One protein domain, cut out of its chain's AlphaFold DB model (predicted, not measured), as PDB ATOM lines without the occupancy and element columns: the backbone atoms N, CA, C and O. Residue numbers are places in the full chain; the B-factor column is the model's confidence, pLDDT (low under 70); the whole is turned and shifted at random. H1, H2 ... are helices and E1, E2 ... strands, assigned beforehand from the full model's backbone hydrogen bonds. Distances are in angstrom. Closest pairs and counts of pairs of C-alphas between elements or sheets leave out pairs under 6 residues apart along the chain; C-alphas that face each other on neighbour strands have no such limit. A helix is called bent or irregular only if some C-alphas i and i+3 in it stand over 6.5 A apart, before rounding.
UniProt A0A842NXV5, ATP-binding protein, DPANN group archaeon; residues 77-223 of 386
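AT A GLANCE: This is residues 77 to 223 of the 386 residues of the protein "ATP-binding protein" of DPANN group archaeon (UniProt A0A842NXV5). A twisted sheet of six strands has one long helix, H1, packed on one of its faces, making two layers, and the small helix H2 sits off the sheet at one end of the elongated body. The printed part has 147 residues, with two named helices and six named strands in the order E1 E2 E3 E4 E5 H1 H2 E6. The mixed sheet runs E4 E3 E5 E2 E1 E6, and the class is mixed, helices and strands. The whole is compact, with a radius of gyration of the C-alphas of 15.5 A and spans of 47 by 28 by 27 A.

HOW THE PARTS SIT: E1, residues 77 to 84, and E2, residues 87 to 98, form an antiparallel hairpin, with N 80 and O 92 within hydrogen-bond range at 3.0 A. E3, residues 113 to 118, and E4, residues 121 to 127, form another, with N 123 and O 116 at 2.8 A. E5, residues 149 to 156, is parallel to E3, with N 115 and O 151 at 2.8 A, and antiparallel to E2, with N 154 and O 93 at 2.7 A. H1, residues 176 to 198, is on the sheet; its closest C-alphas to E5 are those of Ala 193 and Val 149, 5.9 A apart. H2, residues 203 to 208, is not on the sheet and is only just apart from H1, at 8.3 A. E6, residues 216 to 220, is an edge strand parallel to E1, with N 218 and O 77 at 2.8 A. E5, H1, H2 and E6 form a split strand-helix-strand unit, two strands running the same way with E2 and E1 between them, and its crossover is left-handed. Of the O i to N i+4 pairs, 17 of 19 in H1 and 1 of 2 in H2 are within hydrogen-bond range.

IN THESE COORDINATES: E1 begins at C-alpha 77, (69.834, 26.757, -39.980). E2 is 32.8 A long, E5 23.2 A and E1 22.1 A. H1, 33.8 A long, is irregular, with C-alphas 180 and 183 7.3 A apart, and has a kink of 41 degrees near residue 183. E6 ends at C-alpha 220, (68.320, 19.856, -47.304).

THE WHOLE: The C-alphas farthest apart, those of Asp 86 and Gln 205, are 48.2 A apart. The printed part has no cut. The links E2 to E3, E4 to E5 and E5 to H1 are long. The mean pLDDT of the printed part is 90.8, and residues 102 to 109 are under 70.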
ATOM      1  N   ARG A  77      70.509  27.940 -40.514       97.94
ATOM      2  CA  ARG A  77      69.834  26.757 -39.980       97.94
ATOM      3  C   ARG A  77      69.531  25.826 -41.141       97.94
ATOM      4  O   ARG A  77      68.679  26.133 -41.967       97.94
ATOM      5  N   TYR A  78      70.214  24.701 -41.187       98.06
ATOM      6  CA  TYR A  78      69.953  23.628 -42.129       98.06
ATOM      7  C   TYR A  78      69.009  22.627 -41.485       98.06
ATOM      8  O   TYR A  78      69.223  22.266 -40.331       98.06
ATOM      9  N   HIS A  79      67.994  22.172 -42.206       97.69
ATOM     10  CA  HIS A  79      67.082  21.144 -41.713       97.69
ATOM     11  C   HIS A  79      66.774  20.125 -42.807       97.69
ATOM     12  O   HIS A  79      66.617  20.484 -43.973       97.69
ATOM     13  N   GLY A  80      66.685  18.854 -42.431       96.62
ATOM     14  CA  GLY A  80      66.560  17.758 -43.385       96.62
ATOM     15  C   GLY A  80      66.625  16.398 -42.713       96.62
ATOM     16  O   GLY A  80      66.361  16.274 -41.515       96.62
ATOM     17  N   ARG A  81      66.985  15.374 -43.488       96.00
ATOM     18  CA  ARG A  81      67.113  13.996 -43.003       96.00
ATOM     19  C   ARG A  81      68.417  13.355 -43.468       96.00
ATOM     20  O   ARG A  81      68.992  13.758 -44.477       96.00
ATOM     21  N   ILE A  82      68.876  12.362 -42.714       94.75
ATOM     22  CA  ILE A  82      69.888  11.395 -43.147       94.75
ATOM     23  C   ILE A  82      69.179  10.065 -43.353       94.75
ATOM     24  O   ILE A  82      68.504   9.577 -42.445       94.75
ATOM     25  N   ILE A  83      69.364   9.478 -44.533       90.00
ATOM     26  CA  ILE A  83      68.832   8.159 -44.867       90.00
ATOM     27  C   ILE A  83      70.010   7.199 -45.053       90.00
ATOM     28  O   ILE A  83      70.867   7.385 -45.924       90.00
ATOM     29  N   THR A  84      70.059   6.165 -44.217       88.19
ATOM     30  CA  THR A  84      71.043   5.077 -44.287       88.19
ATOM     31  C   THR A  84      70.333   3.748 -44.528       88.19
ATOM     32  O   THR A  84      69.205   3.608 -44.070       88.19
ATOM     33  N   PRO A  85      70.968   2.764 -45.192       86.31
ATOM     34  CA  PRO A  85      70.348   1.455 -45.416       86.31
ATOM     35  C   PRO A  85      69.976   0.721 -44.119       86.31
ATOM     36  O   PRO A  85      68.942   0.068 -44.066       86.31
ATOM     37  N   ASP A  86      70.803   0.867 -43.081       86.75
ATOM     38  CA  ASP A  86      70.741   0.027 -41.877       86.75
ATOM     39  C   ASP A  86      69.865   0.604 -40.751       86.75
ATOM     40  O   ASP A  86      69.675  -0.039 -39.722       86.75
ATOM     41  N   PHE A  87      69.362   1.833 -40.906       88.81
ATOM     42  CA  PHE A  87      68.659   2.545 -39.836       88.81
ATOM     43  C   PHE A  87      67.485   3.362 -40.354       88.81
ATOM     44  O   PHE A  87      67.485   3.839 -41.490       88.81
ATOM     45  N   ASN A  88      66.531   3.609 -39.457       90.12
ATOM     46  CA  ASN A  88      65.432   4.523 -39.715       90.12
ATOM     47  C   ASN A  88      65.935   5.956 -39.973       90.12
ATOM     48  O   ASN A  88      66.972   6.359 -39.429       90.12
ATOM     49  N   PRO A  89      65.220   6.743 -40.803       92.12
ATOM     50  CA  PRO A  89      65.628   8.103 -41.130       92.12
ATOM     51  C   PRO A  89      65.832   8.964 -39.882       92.12
ATOM     52  O   PRO A  89      64.959   9.052 -39.020       92.12
ATOM     53  N   VAL A  90      66.975   9.643 -39.821       96.12
ATOM     54  CA  VAL A  90      67.314  10.560 -38.726       96.12
ATOM     55  C   VAL A  90      67.001  11.984 -39.157       96.12
ATOM     56  O   VAL A  90      67.493  12.446 -40.187       96.12
ATOM     57  N   GLU A  91      66.205  12.696 -38.365       97.56
ATOM     58  CA  GLU A  91      65.984  14.127 -38.547       97.56
ATOM     59  C   GLU A  91      67.220  14.904 -38.107       97.56
ATOM     60  O   GLU A  91      67.801  14.649 -37.048       97.56
ATOM     61  N   VAL A  92      67.617  15.870 -38.930       97.94
ATOM     62  CA  VAL A  92      68.824  16.660 -38.719       97.94
ATOM     63  C   VAL A  92      68.481  18.133 -38.757       97.94
ATOM     64  O   VAL A  92      67.931  18.626 -39.741       97.94
ATOM     65  N   GLU A  93      68.884  18.848 -37.713       98.31
ATOM     66  CA  GLU A  93      68.972  20.302 -37.711       98.31
ATOM     67  C   GLU A  93      70.417  20.714 -37.426       98.31
ATOM     68  O   GLU A  93      71.049  20.216 -36.497       98.31
ATOM     69  N   VAL A  94      70.961  21.636 -38.218       98.19
ATOM     70  CA  VAL A  94      72.308  22.172 -38.015       98.19
ATOM     71  C   VAL A  94      72.246  23.683 -37.996       98.19
ATOM     72  O   VAL A  94      71.786  24.286 -38.957       98.19
ATOM     73  N   ILE A  95      72.757  24.314 -36.945       97.81
ATOM     74  CA  ILE A  95      72.897  25.771 -36.880       97.81
ATOM     75  C   ILE A  95      74.382  26.111 -36.917       97.81
ATOM     76  O   ILE A  95      75.125  25.737 -36.011       97.81
ATOM     77  N   ALA A  96      74.827  26.811 -37.958       97.38
ATOM     78  CA  ALA A  96      76.226  27.182 -38.148       97.38
ATOM     79  C   ALA A  96      76.381  28.695 -38.308       97.38
ATOM     80  O   ALA A  96      75.582  29.344 -38.981       97.38
ATOM     81  N   GLY A  97      77.426  29.260 -37.707       96.06
ATOM     82  CA  GLY A  97      77.645  30.702 -37.707       96.06
ATOM     83  C   GLY A  97      78.948  31.124 -37.038       96.06
ATOM     84  O   GLY A  97      79.725  30.301 -36.546       96.06
ATOM     85  N   LEU A  98      79.168  32.440 -37.008       94.62
ATOM     86  CA  LEU A  98      80.208  33.052 -36.186       94.62
ATOM     87  C   LEU A  98      79.627  33.427 -34.821       94.62
ATOM     88  O   LEU A  98      78.533  33.981 -34.742       94.62
ATOM     89  N   SER A  99      80.347  33.148 -33.743       90.38
ATOM     90  CA  SER A  99      79.948  33.489 -32.385       90.38
ATOM     91  C   SER A  99      80.282  34.937 -32.047       90.38
ATOM     92  O   SER A  99      81.173  35.552 -32.641       90.38
ATOM     93  N   ARG A 100      79.574  35.497 -31.068       84.38
ATOM     94  CA  ARG A 100      79.990  36.738 -30.411       84.38
ATOM     95  C   ARG A 100      81.164  36.477 -29.467       84.38
ATOM     96  O   ARG A 100      81.316  35.349 -28.986       84.38
ATOM     97  N   PRO A 101      81.983  37.503 -29.190       73.06
ATOM     98  CA  PRO A 101      83.073  37.365 -28.258       73.06
ATOM     99  C   PRO A 101      82.523  37.253 -26.833       73.06
ATOM    100  O   PRO A 101      81.714  38.080 -26.423       73.06
ATOM    101  N   ILE A 102      82.970  36.253 -26.072       64.56
ATOM    102  CA  ILE A 102      82.665  36.151 -24.631       64.56
ATOM    103  C   ILE A 102      83.583  37.098 -23.838       64.56
ATOM    104  O   ILE A 102      83.191  37.652 -22.818       64.56
ATOM    105  N   SER A 103      84.798  37.344 -24.340       58.03
ATOM    106  CA  SER A 103      85.726  38.343 -23.802       58.03
ATOM    107  C   SER A 103      86.621  38.916 -24.910       58.03
ATOM    108  O   SER A 103      86.843  38.266 -25.933       58.03
ATOM    109  N   LYS A 104      87.178  40.121 -24.717       51.72
ATOM    110  CA  LYS A 104      88.136  40.725 -25.670       51.72
ATOM    111  C   LYS A 104      89.479  39.975 -25.731       51.72
ATOM    112  O   LYS A 104      90.151  40.031 -26.756       51.72
ATOM    113  N   LEU A 105      89.858  39.294 -24.645       45.97
ATOM    114  CA  LEU A 105      91.135  38.580 -24.489       45.97
ATOM    115  C   LEU A 105      91.087  37.158 -25.064       45.97
ATOM    116  O   LEU A 105      92.056  36.696 -25.655       45.97
ATOM    117  N   ASN A 106      89.940  36.491 -24.941       52.69
ATOM    118  CA  ASN A 106      89.658  35.195 -25.540       52.69
ATOM    119  C   ASN A 106      88.267  35.265 -26.186       52.69
ATOM    120  O   ASN A 106      87.268  35.026 -25.497       52.69
ATOM    121  N   PRO A 107      88.183  35.615 -27.486       53.00
ATOM    122  CA  PRO A 107      86.912  35.809 -28.179       53.00
ATOM    123  C   PRO A 107      85.979  34.604 -28.027       53.00
ATOM    124  O   PRO A 107      84.779  34.769 -27.868       53.00
ATOM    125  N   ALA A 108      86.516  33.390 -27.963       54.44
ATOM    126  CA  ALA A 108      85.702  32.188 -27.845       54.44
ATOM    127  C   ALA A 108      85.636  31.575 -26.445       54.44
ATOM    128  O   ALA A 108      84.832  30.677 -26.231       54.44
ATOM    129  N   GLY A 109      86.511  31.956 -25.510       60.09
ATOM    130  CA  GLY A 109      86.614  31.283 -24.206       60.09
ATOM    131  C   GLY A 109      86.991  29.793 -24.289       60.09
ATOM    132  O   GLY A 109      86.800  29.068 -23.326       60.09
ATOM    133  N   GLY A 110      87.467  29.307 -25.445       72.00
ATOM    134  CA  GLY A 110      87.605  27.870 -25.729       72.00
ATOM    135  C   GLY A 110      86.309  27.171 -26.178       72.00
ATOM    136  O   GLY A 110      86.376  26.052 -26.684       72.00
ATOM    137  N   GLU A 111      85.164  27.844 -26.116       83.62
ATOM    138  CA  GLU A 111      83.827  27.364 -26.485       83.62
ATOM    139  C   GLU A 111      83.543  27.576 -27.978       83.62
ATOM    140  O   GLU A 111      82.675  28.358 -28.356       83.62
ATOM    141  N   TYR A 112      84.302  26.920 -28.851       90.75
ATOM    142  CA  TYR A 112      84.093  26.970 -30.303       90.75
ATOM    143  C   TYR A 112      84.285  25.598 -30.938       90.75
ATOM    144  O   TYR A 112      84.878  24.708 -30.337       90.75
ATOM    145  N   GLY A 113      83.808  25.428 -32.164       94.25
ATOM    146  CA  GLY A 113      83.792  24.145 -32.856       94.25
ATOM    147  C   GLY A 113      82.390  23.561 -32.934       94.25
ATOM    148  O   GLY A 113      81.411  24.303 -33.070       94.25
ATOM    149  N   VAL A 114      82.309  22.233 -32.909       97.00
ATOM    150  CA  VAL A 114      81.062  21.511 -33.175       97.00
ATOM    151  C   VAL A 114      80.448  20.980 -31.885       97.00
ATOM    152  O   VAL A 114      81.115  20.322 -31.091       97.00
ATOM    153  N   TYR A 115      79.168  21.257 -31.681       97.25
ATOM    154  CA  TYR A 115      78.358  20.735 -30.592       97.25
ATOM    155  C   TYR A 115      77.402  19.699 -31.169       97.25
ATOM    156  O   TYR A 115      76.711  19.989 -32.142       97.25
ATOM    157  N   PHE A 116      77.354  18.509 -30.580       97.69
ATOM    158  CA  PHE A 116      76.451  17.444 -31.005       97.69
ATOM    159  C   PHE A 116      75.386  17.198 -29.959       97.69
ATOM    160  O   PHE A 116      75.701  16.979 -28.792       97.69
ATOM    161  N   TYR A 117      74.143  17.166 -30.409       97.62
ATOM    162  CA  TYR A 117      72.982  16.774 -29.639       97.62
ATOM    163  C   TYR A 117      72.323  15.586 -30.325       97.62
ATOM    164  O   TYR A 117      72.100  15.615 -31.533       97.62
ATOM    165  N   CYS A 118      71.986  14.566 -29.552       97.31
ATOM    166  CA  CYS A 118      71.209  13.421 -30.011       97.31
ATOM    167  C   CYS A 118      69.988  13.312 -29.104       97.31
ATOM    168  O   CYS A 118      70.144  13.260 -27.882       97.31
ATOM    169  N   ASN A 119      68.789  13.340 -29.682       95.38
ATOM    170  CA  ASN A 119      67.524  13.354 -28.943       95.38
ATOM    171  C   ASN A 119      67.523  14.396 -27.809       95.38
ATOM    172  O   ASN A 119      67.234  14.094 -26.657       95.38
ATOM    173  N   ASP A 120      67.923  15.629 -28.145       95.12
ATOM    174  CA  ASP A 120      67.987  16.798 -27.253       95.12
ATOM    175  C   ASP A 120      68.970  16.714 -26.058       95.12
ATOM    176  O   ASP A 120      69.132  17.700 -25.334       95.12
ATOM    177  N   ARG A 121      69.726  15.614 -25.915       95.00
ATOM    178  CA  ARG A 121      70.878  15.490 -25.003       95.00
ATOM    179  C   ARG A 121      72.157  15.966 -25.687       95.00
ATOM    180  O   ARG A 121      72.460  15.505 -26.784       95.00
ATOM    181  N   LEU A 122      72.945  16.828 -25.039       96.50
ATOM    182  CA  LEU A 122      74.295  17.161 -25.514       96.50
ATOM    183  C   LEU A 122      75.217  15.944 -25.347       96.50
ATOM    184  O   LEU A 122      75.386  15.432 -24.245       96.50
ATOM    185  N   ILE A 123      75.824  15.511 -26.445       96.94
ATOM    186  CA  ILE A 123      76.753  14.378 -26.502       96.94
ATOM    187  C   ILE A 123      78.195  14.860 -26.557       96.94
ATOM    188  O   ILE A 123      79.054  14.300 -25.898       96.94
ATOM    189  N   SER A 124      78.492  15.907 -27.327       95.31
ATOM    190  CA  SER A 124      79.857  16.438 -27.418       95.31
ATOM    191  C   SER A 124      79.844  17.954 -27.479       95.31
ATOM    192  O   SER A 124      79.083  18.543 -28.245       95.31
ATOM    193  N   ARG A 125      80.698  18.581 -26.669       93.62
ATOM    194  CA  ARG A 125      80.810  20.035 -26.513       93.62
ATOM    195  C   ARG A 125      82.069  20.537 -27.210       93.62
ATOM    196  O   ARG A 125      83.146  20.011 -26.951       93.62
ATOM    197  N   ALA A 126      81.941  21.574 -28.042       93.12
ATOM    198  CA  ALA A 126      83.079  22.288 -28.633       93.12
ATOM    199  C   ALA A 126      84.139  21.366 -29.287       93.12
ATOM    200  O   ALA A 126      85.346  21.567 -29.126       93.12
ATOM    201  N   LEU A 127      83.690  20.336 -30.013       94.69
ATOM    202  CA  LEU A 127      84.551  19.340 -30.644       94.69
ATOM    203  C   LEU A 127      85.404  19.983 -31.746       94.69
ATOM    204  O   LEU A 127      84.894  20.677 -32.631       94.69
ATOM    205  N   LYS A 128      86.714  19.721 -31.686       94.44
ATOM    206  CA  LYS A 128      87.748  20.271 -32.581       94.44
ATOM    207  C   LYS A 128      88.669  19.182 -33.141       94.44
ATOM    208  O   LYS A 128      89.855  19.409 -33.369       94.44
ATOM    209  N   SER A 129      88.145  17.973 -33.293       93.44
ATOM    210  CA  SER A 129      88.894  16.825 -33.797       93.44
ATOM    211  C   SER A 129      89.055  16.868 -35.323       93.44
ATOM    212  O   SER A 129      88.346  17.578 -36.047       93.44
ATOM    213  N   TYR A 130      89.951  16.020 -35.831       92.88
ATOM    214  CA  TYR A 130      90.074  15.738 -37.264       92.88
ATOM    215  C   TYR A 130      88.742  15.276 -37.884       92.88
ATOM    216  O   TYR A 130      88.440  15.609 -39.032       92.88
ATOM    217  N   THR A 131      87.920  14.538 -37.130       92.94
ATOM    218  CA  THR A 131      86.689  13.923 -37.649       92.94
ATOM    219  C   THR A 131      85.647  14.949 -38.079       92.94
ATOM    220  O   THR A 131      84.958  14.705 -39.068       92.94
ATOM    221  N   VAL A 132      85.623  16.121 -37.436       95.19
ATOM    222  CA  VAL A 132      84.756  17.258 -37.796       95.19
ATOM    223  C   VAL A 132      85.475  18.351 -38.601       95.19
ATOM    224  O   VAL A 132      84.916  19.416 -38.848       95.19
ATOM    225  N   GLY A 133      86.705  18.090 -39.060       92.81
ATOM    226  CA  GLY A 133      87.390  18.909 -40.067       92.81
ATOM    227  C   GLY A 133      88.480  19.853 -39.554       92.81
ATOM    228  O   GLY A 133      89.048  20.593 -40.364       92.81
ATOM    229  N   PHE A 134      88.831  19.824 -38.262       93.00
ATOM    230  CA  PHE A 134      89.919  20.638 -37.691       93.00
ATOM    231  C   PHE A 134      91.297  20.035 -37.986       93.00
ATOM    232  O   PHE A 134      91.978  19.479 -37.128       93.00
ATOM    233  N   THR A 135      91.706  20.138 -39.246       91.50
ATOM    234  CA  THR A 135      93.010  19.691 -39.736       91.50
ATOM    235  C   THR A 135      93.499  20.570 -40.883       91.50
ATOM    236  O   THR A 135      92.732  21.327 -41.488       91.50
ATOM    237  N   THR A 136      94.792  20.490 -41.187       85.81
ATOM    238  CA  THR A 136      95.421  21.198 -42.307       85.81
ATOM    239  C   THR A 136      94.728  20.846 -43.634       85.81
ATOM    240  O   THR A 136      94.355  19.701 -43.859       85.81
ATOM    241  N   GLY A 137      94.506  21.837 -44.506       83.19
ATOM    242  CA  GLY A 137      93.786  21.673 -45.785       83.19
ATOM    243  C   GLY A 137      92.250  21.778 -45.694       83.19
ATOM    244  O   GLY A 137      91.580  22.042 -46.699       83.19
ATOM    245  N   LEU A 138      91.688  21.655 -44.485       91.50
ATOM    246  CA  LEU A 138      90.262  21.827 -44.198       91.50
ATOM    247  C   LEU A 138      90.028  23.085 -43.348       91.50
ATOM    248  O   LEU A 138      90.335  24.191 -43.800       91.50
ATOM    249  N   ALA A 139      89.495  22.949 -42.131       90.56
ATOM    250  CA  ALA A 139      89.273  24.082 -41.239       90.56
ATOM    251  C   ALA A 139      90.582  24.630 -40.644       90.56
ATOM    252  O   ALA A 139      90.613  25.790 -40.238       90.56
ATOM    253  N   GLY A 140      91.674  23.858 -40.663       87.62
ATOM    254  CA  GLY A 140      92.944  24.167 -40.003       87.62
ATOM    255  C   GLY A 140      93.006  23.630 -38.571       87.62
ATOM    256  O   GLY A 140      92.001  23.194 -38.013       87.62
ATOM    257  N   LYS A 141      94.203  23.656 -37.972       88.25
ATOM    258  CA  LYS A 141      94.372  23.333 -36.548       88.25
ATOM    259  C   LYS A 141      93.629  24.366 -35.680       88.25
ATOM    260  O   LYS A 141      93.560  25.532 -36.086       88.25
ATOM    261  N   PRO A 142      93.111  23.973 -34.502       86.44
ATOM    262  CA  PRO A 142      92.505  24.897 -33.545       86.44
ATOM    263  C   PRO A 142      93.431  26.084 -33.258       86.44
ATOM    264  O   PRO A 142      94.585  25.904 -32.876       86.44
ATOM    265  N   HIS A 143      92.943  27.297 -33.507       83.56
ATOM    266  CA  HIS A 143      93.712  28.531 -33.379       83.56
ATOM    267  C   HIS A 143      92.755  29.699 -33.158       83.56
ATOM    268  O   HIS A 143      91.651  29.724 -33.703       83.56
ATOM    269  N   ASP A 144      93.229  30.732 -32.465       81.88
ATOM    270  CA  ASP A 144      92.513  31.984 -32.239       81.88
ATOM    271  C   ASP A 144      91.858  32.565 -33.492       81.88
ATOM    272  O   ASP A 144      90.762  33.076 -33.373       81.88
ATOM    273  N   THR A 145      92.436  32.448 -34.696       82.38
ATOM    274  CA  THR A 145      91.894  33.050 -35.932       82.38
ATOM    275  C   THR A 145      90.634  32.359 -36.463       82.38
ATOM    276  O   THR A 145      89.916  32.931 -37.282       82.38
ATOM    277  N   ILE A 146      90.336  31.145 -36.003       86.00
ATOM    278  CA  ILE A 146      89.109  30.406 -36.342       86.00
ATOM    279  C   ILE A 146      88.184  30.234 -35.138       86.00
ATOM    280  O   ILE A 146      87.184  29.526 -35.220       86.00
ATOM    281  N   SER A 147      88.513  30.882 -34.022       85.94
ATOM    282  CA  SER A 147      87.830  30.686 -32.746       85.94
ATOM    283  C   SER A 147      86.382  31.188 -32.733       85.94
ATOM    284  O   SER A 147      85.638  30.849 -31.828       85.94
ATOM    285  N   LEU A 148      85.928  31.928 -33.748       91.31
ATOM    286  CA  LEU A 148      84.527  32.344 -33.827       91.31
ATOM    287  C   LEU A 148      83.598  31.264 -34.386       91.31
ATOM    288  O   LEU A 148      82.390  31.448 -34.367       91.31
ATOM    289  N   VAL A 149      84.102  30.155 -34.926       93.94
ATOM    290  CA  VAL A 149      83.224  29.153 -35.548       93.94
ATOM    291  C   VAL A 149      82.433  28.394 -34.493       93.94
ATOM    292  O   VAL A 149      83.019  27.703 -33.662       93.94
ATOM    293  N   LYS A 150      81.105  28.428 -34.594       94.75
ATOM    294  CA  LYS A 150      80.217  27.529 -33.855       94.75
ATOM    295  C   LYS A 150      79.288  26.797 -34.810       94.75
ATOM    296  O   LYS A 150      78.705  27.401 -35.710       94.75
ATOM    297  N   VAL A 151      79.147  25.496 -34.585       97.12
ATOM    298  CA  VAL A 151      78.202  24.634 -35.296       97.12
ATOM    299  C   VAL A 151      77.480  23.772 -34.271       97.12
ATOM    300  O   VAL A 151      78.129  23.065 -33.509       97.12
ATOM    301  N   PHE A 152      76.156  23.826 -34.241       97.88
ATOM    302  CA  PHE A 152      75.309  22.961 -33.425       97.88
ATOM    303  C   PHE A 152      74.648  21.955 -34.347       97.88
ATOM    304  O   PHE A 152      74.002  22.357 -35.306       97.88
ATOM    305  N   VAL A 153      74.825  20.672 -34.068       98.25
ATOM    306  CA  VAL A 153      74.213  19.562 -34.792       98.25
ATOM    307  C   VAL A 153      73.201  18.919 -33.860       98.25
ATOM    308  O   VAL A 153      73.560  18.482 -32.769       98.25
ATOM    309  N   PHE A 154      71.951  18.853 -34.289       98.12
ATOM    310  CA  PHE A 154      70.862  18.186 -33.601       98.12
ATOM    311  C   PHE A 154      70.405  17.009 -34.450       98.12
ATOM    312  O   PHE A 154      69.954  17.195 -35.577       98.12
ATOM    313  N   LEU A 155      70.527  15.809 -33.896       97.88
ATOM    314  CA  LEU A 155      70.056  14.567 -34.490       97.88
ATOM    315  C   LEU A 155      68.871  14.065 -33.669       97.88
ATOM    316  O   LEU A 155      68.948  14.027 -32.436       97.88
ATOM    317  N   LYS A 156      67.774  13.710 -34.337       97.31
ATOM    318  CA  LYS A 156      66.589  13.126 -33.705       97.31
ATOM    319  C   LYS A 156      66.156  11.864 -34.435       97.31
ATOM    320  O   LYS A 156      66.038  11.859 -35.656       97.31
ATOM    321  N   GLY A 157      65.930  10.799 -33.680       95.25
ATOM    322  CA  GLY A 157      65.528   9.505 -34.217       95.25
ATOM    323  C   GLY A 157      65.581   8.414 -33.158       95.25
ATOM    324  O   GLY A 157      65.722   8.683 -31.962       95.25
ATOM    325  N   GLU A 158      65.485   7.164 -33.595       94.06
ATOM    326  CA  GLU A 158      65.576   6.017 -32.696       94.06
ATOM    327  C   GLU A 158      66.942   5.923 -32.019       94.06
ATOM    328  O   GLU A 158      67.969   6.304 -32.579       94.06
ATOM    329  N   SER A 159      66.961   5.348 -30.814       92.25
ATOM    330  CA  SER A 159      68.178   5.204 -30.008       92.25
ATOM    331  C   SER A 159      69.308   4.486 -30.756       92.25
ATOM    332  O   SER A 159      70.466   4.859 -30.595       92.25
ATOM    333  N   GLN A 160      68.979   3.479 -31.568       92.69
ATOM    334  CA  GLN A 160      69.947   2.719 -32.365       92.69
ATOM    335  C   GLN A 160      70.521   3.509 -33.545       92.69
ATOM    336  O   GLN A 160      71.606   3.201 -34.013       92.69
ATOM    337  N   SER A 161      69.809   4.532 -34.023       95.19
ATOM    338  CA  SER A 161      70.233   5.367 -35.151       95.19
ATOM    339  C   SER A 161      71.111   6.545 -34.711       95.19
ATOM    340  O   SER A 161      71.668   7.256 -35.549       95.19
ATOM    341  N   MET A 162      71.214   6.798 -33.404       96.38
ATOM    342  CA  MET A 162      71.993   7.910 -32.866       96.38
ATOM    343  C   MET A 162      73.483   7.558 -32.820       96.38
ATOM    344  O   MET A 162      73.855   6.582 -32.171       96.38
ATOM    345  N   PRO A 163      74.365   8.377 -33.420       96.00
ATOM    346  CA  PRO A 163      75.794   8.102 -33.470       96.00
ATOM    347  C   PRO A 163      76.492   8.490 -32.158       96.00
ATOM    348  O   PRO A 163      77.437   9.271 -32.168       96.00
ATOM    349  N   TRP A 164      76.021   8.009 -31.011       95.75
ATOM    350  CA  TRP A 164      76.711   8.156 -29.728       95.75
ATOM    351  C   TRP A 164      77.463   6.875 -29.366       95.75
ATOM    352  O   TRP A 164      77.144   5.790 -29.846       95.75
ATOM    353  N   ASN A 165      78.454   6.983 -28.489       93.94
ATOM    354  CA  ASN A 165      79.042   5.814 -27.842       93.94
ATOM    355  C   ASN A 165      78.134   5.276 -26.711       93.94
ATOM    356  O   ASN A 165      77.141   5.901 -26.329       93.94
ATOM    357  N   SER A 166      78.488   4.124 -26.136       89.88
ATOM    358  CA  SER A 166      77.714   3.480 -25.061       89.88
ATOM    359  C   SER A 166      77.549   4.355 -23.812       89.88
ATOM    360  O   SER A 166      76.504   4.314 -23.166       89.88
ATOM    361  N   SER A 167      78.539   5.198 -23.498       90.38
ATOM    362  CA  SER A 167      78.481   6.149 -22.381       90.38
ATOM    363  C   SER A 167      77.703   7.433 -22.696       90.38
ATOM    364  O   SER A 167      77.520   8.261 -21.802       90.38
ATOM    365  N   LYS A 168      77.234   7.626 -23.941       93.31
ATOM    366  CA  LYS A 168      76.527   8.833 -24.414       93.31
ATOM    367  C   LYS A 168      77.270  10.129 -24.075       93.31
ATOM    368  O   LYS A 168      76.651  11.138 -23.718       93.31
ATOM    369  N   SER A 169      78.596  10.068 -24.147       88.69
ATOM    370  CA  SER A 169      79.518  11.158 -23.805       88.69
ATOM    371  C   SER A 169      80.370  11.602 -24.989       88.69
ATOM    372  O   SER A 169      81.055  12.616 -24.899       88.69
ATOM    373  N   GLU A 170      80.352  10.838 -26.082       93.81
ATOM    374  CA  GLU A 170      81.052  11.152 -27.320       93.81
ATOM    375  C   GLU A 170      80.256  10.655 -28.525       93.81
ATOM    376  O   GLU A 170      79.445   9.731 -28.427       93.81
ATOM    377  N   VAL A 171      80.492  11.288 -29.673       95.88
ATOM    378  CA  VAL A 171      79.956  10.835 -30.956       95.88
ATOM    379  C   VAL A 171      80.776   9.648 -31.452       95.88
ATOM    380  O   VAL A 171      81.998   9.752 -31.580       95.88
ATOM    381  N   ASP A 172      80.115   8.548 -31.799       96.31
ATOM    382  CA  ASP A 172      80.757   7.448 -32.504       96.31
ATOM    383  C   ASP A 172      80.994   7.835 -33.969       96.31
ATOM    384  O   ASP A 172      80.100   7.856 -34.817       96.31
ATOM    385  N   THR A 173      82.252   8.141 -34.269       95.19
ATOM    386  CA  THR A 173      82.679   8.583 -35.601       95.19
ATOM    387  C   THR A 173      82.679   7.474 -36.656       95.19
ATOM    388  O   THR A 173      82.855   7.775 -37.839       95.19
ATOM    389  N   LYS A 174      82.487   6.213 -36.247       95.62
ATOM    390  CA  LYS A 174      82.347   5.056 -37.139       95.62
ATOM    391  C   LYS A 174      80.885   4.704 -37.420       95.62
ATOM    392  O   LYS A 174      80.629   3.902 -38.312       95.62
ATOM    393  N   HIS A 175      79.937   5.319 -36.715       96.38
ATOM    394  CA  HIS A 175      78.517   5.049 -36.897       96.38
ATOM    395  C   HIS A 175      78.043   5.445 -38.313       96.38
ATOM    396  O   HIS A 175      78.350   6.561 -38.756       96.38
ATOM    397  N   PRO A 176      77.253   4.613 -39.025       95.75
ATOM    398  CA  PRO A 176      76.836   4.883 -40.408       95.75
ATOM    399  C   PRO A 176      76.151   6.238 -40.617       95.75
ATOM    400  O   PRO A 176      76.468   6.951 -41.570       95.75
ATOM    401  N   VAL A 177      75.292   6.656 -39.680       95.94
ATOM    402  CA  VAL A 177      74.653   7.988 -39.707       95.94
ATOM    403  C   VAL A 177      75.684   9.122 -39.644       95.94
ATOM    404  O   VAL A 177      75.582  10.092 -40.396       95.94
ATOM    405  N   PHE A 178      76.719   9.003 -38.802       96.38
ATOM    406  CA  PHE A 178      77.783  10.008 -38.750       96.38
ATOM    407  C   PHE A 178      78.594  10.019 -40.044       96.38
ATOM    408  O   PHE A 178      78.865  11.090 -40.583       96.38
ATOM    409  N   LEU A 179      78.956   8.846 -40.569       95.62
ATOM    410  CA  LEU A 179      79.722   8.729 -41.810       95.62
ATOM    411  C   LEU A 179      78.987   9.348 -43.005       95.62
ATOM    412  O   LEU A 179      79.610  10.081 -43.776       95.62
ATOM    413  N   ALA A 180      77.675   9.119 -43.117       94.69
ATOM    414  CA  ALA A 180      76.834   9.708 -44.158       94.69
ATOM    415  C   ALA A 180      76.794  11.244 -44.074       94.69
ATOM    416  O   ALA A 180      76.819  11.923 -45.093       94.69
ATOM    417  N   PHE A 181      76.793  11.797 -42.861       95.56
ATOM    418  CA  PHE A 181      76.706  13.238 -42.605       95.56
ATOM    419  C   PHE A 181      78.054  13.979 -42.659       95.56
ATOM    420  O   PHE A 181      78.124  15.187 -42.909       95.56
ATOM    421  N   ARG A 182      79.152  13.267 -42.389       95.88
ATOM    422  CA  ARG A 182      80.465  13.847 -42.084       95.88
ATOM    423  C   ARG A 182      81.000  14.764 -43.179       95.88
ATOM    424  O   ARG A 182      81.553  15.817 -42.866       95.88
ATOM    425  N   SER A 183      80.897  14.361 -44.444       94.94
ATOM    426  CA  SER A 183      81.458  15.113 -45.576       94.94
ATOM    427  C   SER A 183      80.859  16.521 -45.660       94.94
ATOM    428  O   SER A 183      81.596  17.508 -45.765       94.94
ATOM    429  N   TRP A 184      79.537  16.610 -45.523       96.88
ATOM    430  CA  TRP A 184      78.793  17.858 -45.504       96.88
ATOM    431  C   TRP A 184      79.151  18.709 -44.280       96.88
ATOM    432  O   TRP A 184      79.493  19.887 -44.420       96.88
ATOM    433  N   LEU A 185      79.184  18.109 -43.084       97.50
ATOM    434  CA  LEU A 185      79.546  18.824 -41.855       97.50
ATOM    435  C   LEU A 185      80.939  19.455 -41.963       97.50
ATOM    436  O   LEU A 185      81.119  20.639 -41.672       97.50
ATOM    437  N   VAL A 186      81.927  18.681 -42.418       96.88
ATOM    438  CA  VAL A 186      83.309  19.144 -42.603       96.88
ATOM    439  C   VAL A 186      83.367  20.328 -43.567       96.88
ATOM    440  O   VAL A 186      84.132  21.267 -43.340       96.88
ATOM    441  N   LYS A 187      82.554  20.317 -44.630       95.81
ATOM    442  CA  LYS A 187      82.464  21.425 -45.584       95.81
ATOM    443  C   LYS A 187      81.921  22.695 -44.924       95.81
ATOM    444  O   LYS A 187      82.534  23.752 -45.073       95.81
ATOM    445  N   VAL A 188      80.847  22.594 -44.143       96.88
ATOM    446  CA  VAL A 188      80.282  23.732 -43.395       96.88
ATOM    447  C   VAL A 188      81.291  24.296 -42.395       96.88
ATOM    448  O   VAL A 188      81.545  25.504 -42.387       96.88
ATOM    449  N   VAL A 189      81.936  23.434 -41.601       97.00
ATOM    450  CA  VAL A 189      82.970  23.841 -40.634       97.00
ATOM    451  C   VAL A 189      84.137  24.527 -41.348       97.00
ATOM    452  O   VAL A 189      84.583  25.592 -40.920       97.00
ATOM    453  N   LYS A 190      84.613  23.963 -42.466       96.12
ATOM    454  CA  LYS A 190      85.692  24.539 -43.283       96.12
ATOM    455  C   LYS A 190      85.351  25.944 -43.773       96.12
ATOM    456  O   LYS A 190      86.205  26.831 -43.698       96.12
ATOM    457  N   ASP A 191      84.142  26.154 -44.278       95.88
ATOM    458  CA  ASP A 191      83.765  27.433 -44.877       95.88
ATOM    459  C   ASP A 191      83.600  28.530 -43.820       95.88
ATOM    460  O   ASP A 191      84.168  29.614 -43.983       95.88
ATOM    461  N   TYR A 192      82.956  28.235 -42.686       96.00
ATOM    462  CA  TYR A 192      82.881  29.180 -41.565       96.00
ATOM    463  C   TYR A 192      84.251  29.433 -40.916       96.00
ATOM    464  O   TYR A 192      84.556  30.570 -40.550       96.00
ATOM    465  N   ALA A 193      85.130  28.429 -40.834       95.12
ATOM    466  CA  ALA A 193      86.507  28.617 -40.363       95.12
ATOM    467  C   ALA A 193      87.325  29.493 -41.311       95.12
ATOM    468  O   ALA A 193      88.069  30.372 -40.871       95.12
ATOM    469  N   SER A 194      87.165  29.297 -42.620       94.25
ATOM    470  CA  SER A 194      87.749  30.173 -43.631       94.25
ATOM    471  C   SER A 194      87.238  31.603 -43.465       94.25
ATOM    472  O   SER A 194      88.054  32.517 -43.380       94.25
ATOM    473  N   LEU A 195      85.925  31.802 -43.328       95.00
ATOM    474  CA  LEU A 195      85.331  33.119 -43.100       95.00
ATOM    475  C   LEU A 195      85.905  33.800 -41.848       95.00
ATOM    476  O   LEU A 195      86.431  34.909 -41.945       95.00
ATOM    477  N   SER A 196      85.878  33.113 -40.699       93.06
ATOM    478  CA  SER A 196      86.440  33.602 -39.434       93.06
ATOM    479  C   SER A 196      87.883  34.074 -39.618       93.06
ATOM    480  O   SER A 196      88.227  35.198 -39.251       93.06
ATOM    481  N   ARG A 197      88.715  33.248 -40.268       91.00
ATOM    482  CA  ARG A 197      90.125  33.556 -40.523       91.00
ATOM    483  C   ARG A 197      90.305  34.784 -41.406       91.00
ATOM    484  O   ARG A 197      91.170  35.606 -41.126       91.00
ATOM    485  N   ARG A 198      89.519  34.912 -42.476       90.44
ATOM    486  CA  ARG A 198      89.636  36.033 -43.424       90.44
ATOM    487  C   ARG A 198      89.223  37.359 -42.798       90.44
ATOM    488  O   ARG A 198      89.828  38.382 -43.099       90.44
ATOM    489  N   LEU A 199      88.254  37.322 -41.888       89.62
ATOM    490  CA  LEU A 199      87.820  38.486 -41.118       89.62
ATOM    491  C   LEU A 199      88.722  38.778 -39.907       89.62
ATOM    492  O   LEU A 199      88.526  39.789 -39.233       89.62
ATOM    493  N   SER A 200      89.707  37.922 -39.617       86.81
ATOM    494  CA  SER A 200      90.595  38.094 -38.467       86.81
ATOM    495  C   SER A 200      91.385  39.402 -38.568       86.81
ATOM    496  O   SER A 200      91.978  39.718 -39.604       86.81
ATOM    497  N   GLY A 201      91.373  40.175 -37.481       81.38
ATOM    498  CA  GLY A 201      91.859  41.558 -37.419       81.38
ATOM    499  C   GLY A 201      90.738  42.600 -37.499       81.38
ATOM    500  O   GLY A 201      90.815  43.606 -36.807       81.38
ATOM    501  N   ASP A 202      89.653  42.306 -38.222       86.44
ATOM    502  CA  ASP A 202      88.536  43.242 -38.432       86.44
ATOM    503  C   ASP A 202      87.258  42.827 -37.682       86.44
ATOM    504  O   ASP A 202      86.203  43.438 -37.858       86.44
ATOM    505  N   TRP A 203      87.310  41.779 -36.855       88.81
ATOM    506  CA  TRP A 203      86.132  41.246 -36.164       88.81
ATOM    507  C   TRP A 203      85.313  42.271 -35.379       88.81
ATOM    508  O   TRP A 203      84.091  42.207 -35.509       88.81
ATOM    509  N   PRO A 204      85.903  43.233 -34.637       88.06
ATOM    510  CA  PRO A 204      85.113  44.255 -33.955       88.06
ATOM    511  C   PRO A 204      84.149  44.982 -34.895       88.06
ATOM    512  O   PRO A 204      82.982  45.170 -34.566       88.06
ATOM    513  N   GLN A 205      84.618  45.307 -36.100       88.19
ATOM    514  CA  GLN A 205      83.873  46.102 -37.073       88.19
ATOM    515  C   GLN A 205      83.057  45.267 -38.057       88.19
ATOM    516  O   GLN A 205      82.081  45.766 -38.609       88.19
ATOM    517  N   LYS A 206      83.449  44.019 -38.326       90.25
ATOM    518  CA  LYS A 206      82.800  43.176 -39.344       90.25
ATOM    519  C   LYS A 206      81.955  42.044 -38.772       90.25
ATOM    520  O   LYS A 206      81.174  41.471 -39.514       90.25
ATOM    521  N   VAL A 207      82.100  41.715 -37.488       91.44
ATOM    522  CA  VAL A 207      81.398  40.591 -36.851       91.44
ATOM    523  C   VAL A 207      80.710  41.039 -35.563       91.44
ATOM    524  O   VAL A 207      79.495  40.932 -35.452       91.44
ATOM    525  N   PHE A 208      81.461  41.592 -34.608       89.88
ATOM    526  CA  PHE A 208      80.984  41.807 -33.236       89.88
ATOM    527  C   PHE A 208      79.941  42.915 -33.106       89.88
ATOM    528  O   PHE A 208      79.119  42.856 -32.196       89.88
ATOM    529  N   LYS A 209      79.935  43.892 -34.022       90.94
ATOM    530  CA  LYS A 209      78.915  44.950 -34.046       90.94
ATOM    531  C   LYS A 209      77.506  44.451 -34.387       90.94
ATOM    532  O   LYS A 209      76.546  45.180 -34.187       90.94
ATOM    533  N   TYR A 210      77.381  43.235 -34.916       91.94
ATOM    534  CA  TYR A 210      76.107  42.664 -35.337       91.94
ATOM    535  C   TYR A 210      75.604  41.651 -34.306       91.94
ATOM    536  O   TYR A 210      75.717  40.438 -34.496       91.94
ATOM    537  N   SER A 211      75.087  42.145 -33.181       88.62
ATOM    538  CA  SER A 211      74.571  41.308 -32.090       88.62
ATOM    539  C   SER A 211      73.179  40.737 -32.360       88.62
ATOM    540  O   SER A 211      72.806  39.748 -31.739       88.62
ATOM    541  N   GLU A 212      72.420  41.307 -33.288       89.75
ATOM    542  CA  GLU A 212      71.039  40.913 -33.571       89.75
ATOM    543  C   GLU A 212      70.831  40.674 -35.062       89.75
ATOM    544  O   GLU A 212      71.485  41.287 -35.905       89.75
ATOM    545  N   GLY A 213      69.923  39.758 -35.387       91.44
ATOM    546  CA  GLY A 213      69.612  39.395 -36.759       91.44
ATOM    547  C   GLY A 213      68.779  38.124 -36.840       91.44
ATOM    548  O   GLY A 213      68.320  37.588 -35.831       91.44
ATOM    549  N   LYS A 214      68.573  37.643 -38.067       92.38
ATOM    550  CA  LYS A 214      67.797  36.432 -38.346       92.38
ATOM    551  C   LYS A 214      68.713  35.315 -38.827       92.38
ATOM    552  O   LYS A 214      69.645  35.548 -39.594       92.38
ATOM    553  N   ILE A 215      68.424  34.097 -38.380       95.50
ATOM    554  CA  ILE A 215      69.066  32.884 -38.886       95.50
ATOM    555  C   ILE A 215      68.394  32.519 -40.211       95.50
ATOM    556  O   ILE A 215      67.167  32.429 -40.279       95.50
ATOM    557  N   LYS A 216      69.185  32.308 -41.262       95.75
ATOM    558  CA  LYS A 216      68.668  31.931 -42.580       95.75
ATOM    559  C   LYS A 216      68.369  30.433 -42.624       95.75
ATOM    560  O   LYS A 216      69.268  29.628 -42.397       95.75
ATOM    561  N   SER A 217      67.123  30.062 -42.917       96.94
ATOM    562  CA  SER A 217      66.720  28.654 -43.027       96.94
ATOM    563  C   SER A 217      67.075  28.078 -44.398       96.94
ATOM    564  O   SER A 217      66.895  28.747 -45.416       96.94
ATOM    565  N   VAL A 218      67.566  26.842 -44.421       96.75
ATOM    566  CA  VAL A 218      67.925  26.086 -45.623       96.75
ATOM    567  C   VAL A 218      67.400  24.664 -45.469       96.75
ATOM    568  O   VAL A 218      67.788  23.947 -44.547       96.75
ATOM    569  N   LYS A 219      66.535  24.242 -46.389       96.69
ATOM    570  CA  LYS A 219      66.087  22.853 -46.464       96.69
ATOM    571  C   LYS A 219      67.129  22.025 -47.212       96.69
ATOM    572  O   LYS A 219      67.592  22.445 -48.270       96.69
ATOM    573  N   ILE A 220      67.475  20.866 -46.666       94.75
ATOM    574  CA  ILE A 220      68.320  19.856 -47.304       94.75
ATOM    575  C   ILE A 220      67.491  18.583 -47.422       94.75
ATOM    576  O   ILE A 220      66.974  18.090 -46.422       94.75
ATOM    577  N   ASP A 221      67.349  18.062 -48.638       89.88
ATOM    578  CA  ASP A 221      66.541  16.862 -48.862       89.88
ATOM    579  C   ASP A 221      67.229  15.616 -48.285       89.88
ATOM    580  O   ASP A 221      66.619  14.885 -47.506       89.88
ATOM    581  N   ASP A 222      68.520  15.431 -48.583       90.31
ATOM    582  CA  ASP A 222      69.355  14.386 -47.985       90.31
ATOM    583  C   ASP A 222      70.789  14.880 -47.741       90.31
ATOM    584  O   ASP A 222      71.552  15.178 -48.668       90.31
ATOM    585  N   PHE A 223      71.182  14.916 -46.468       92.81
ATOM    586  CA  PHE A 223      72.524  15.318 -46.048       92.81
ATOM    587  C   PHE A 223      73.642  14.399 -46.555       92.81
ATOM    588  O   PHE A 223      74.793  14.830 -46.607       92.81
TER     589      PHE A 223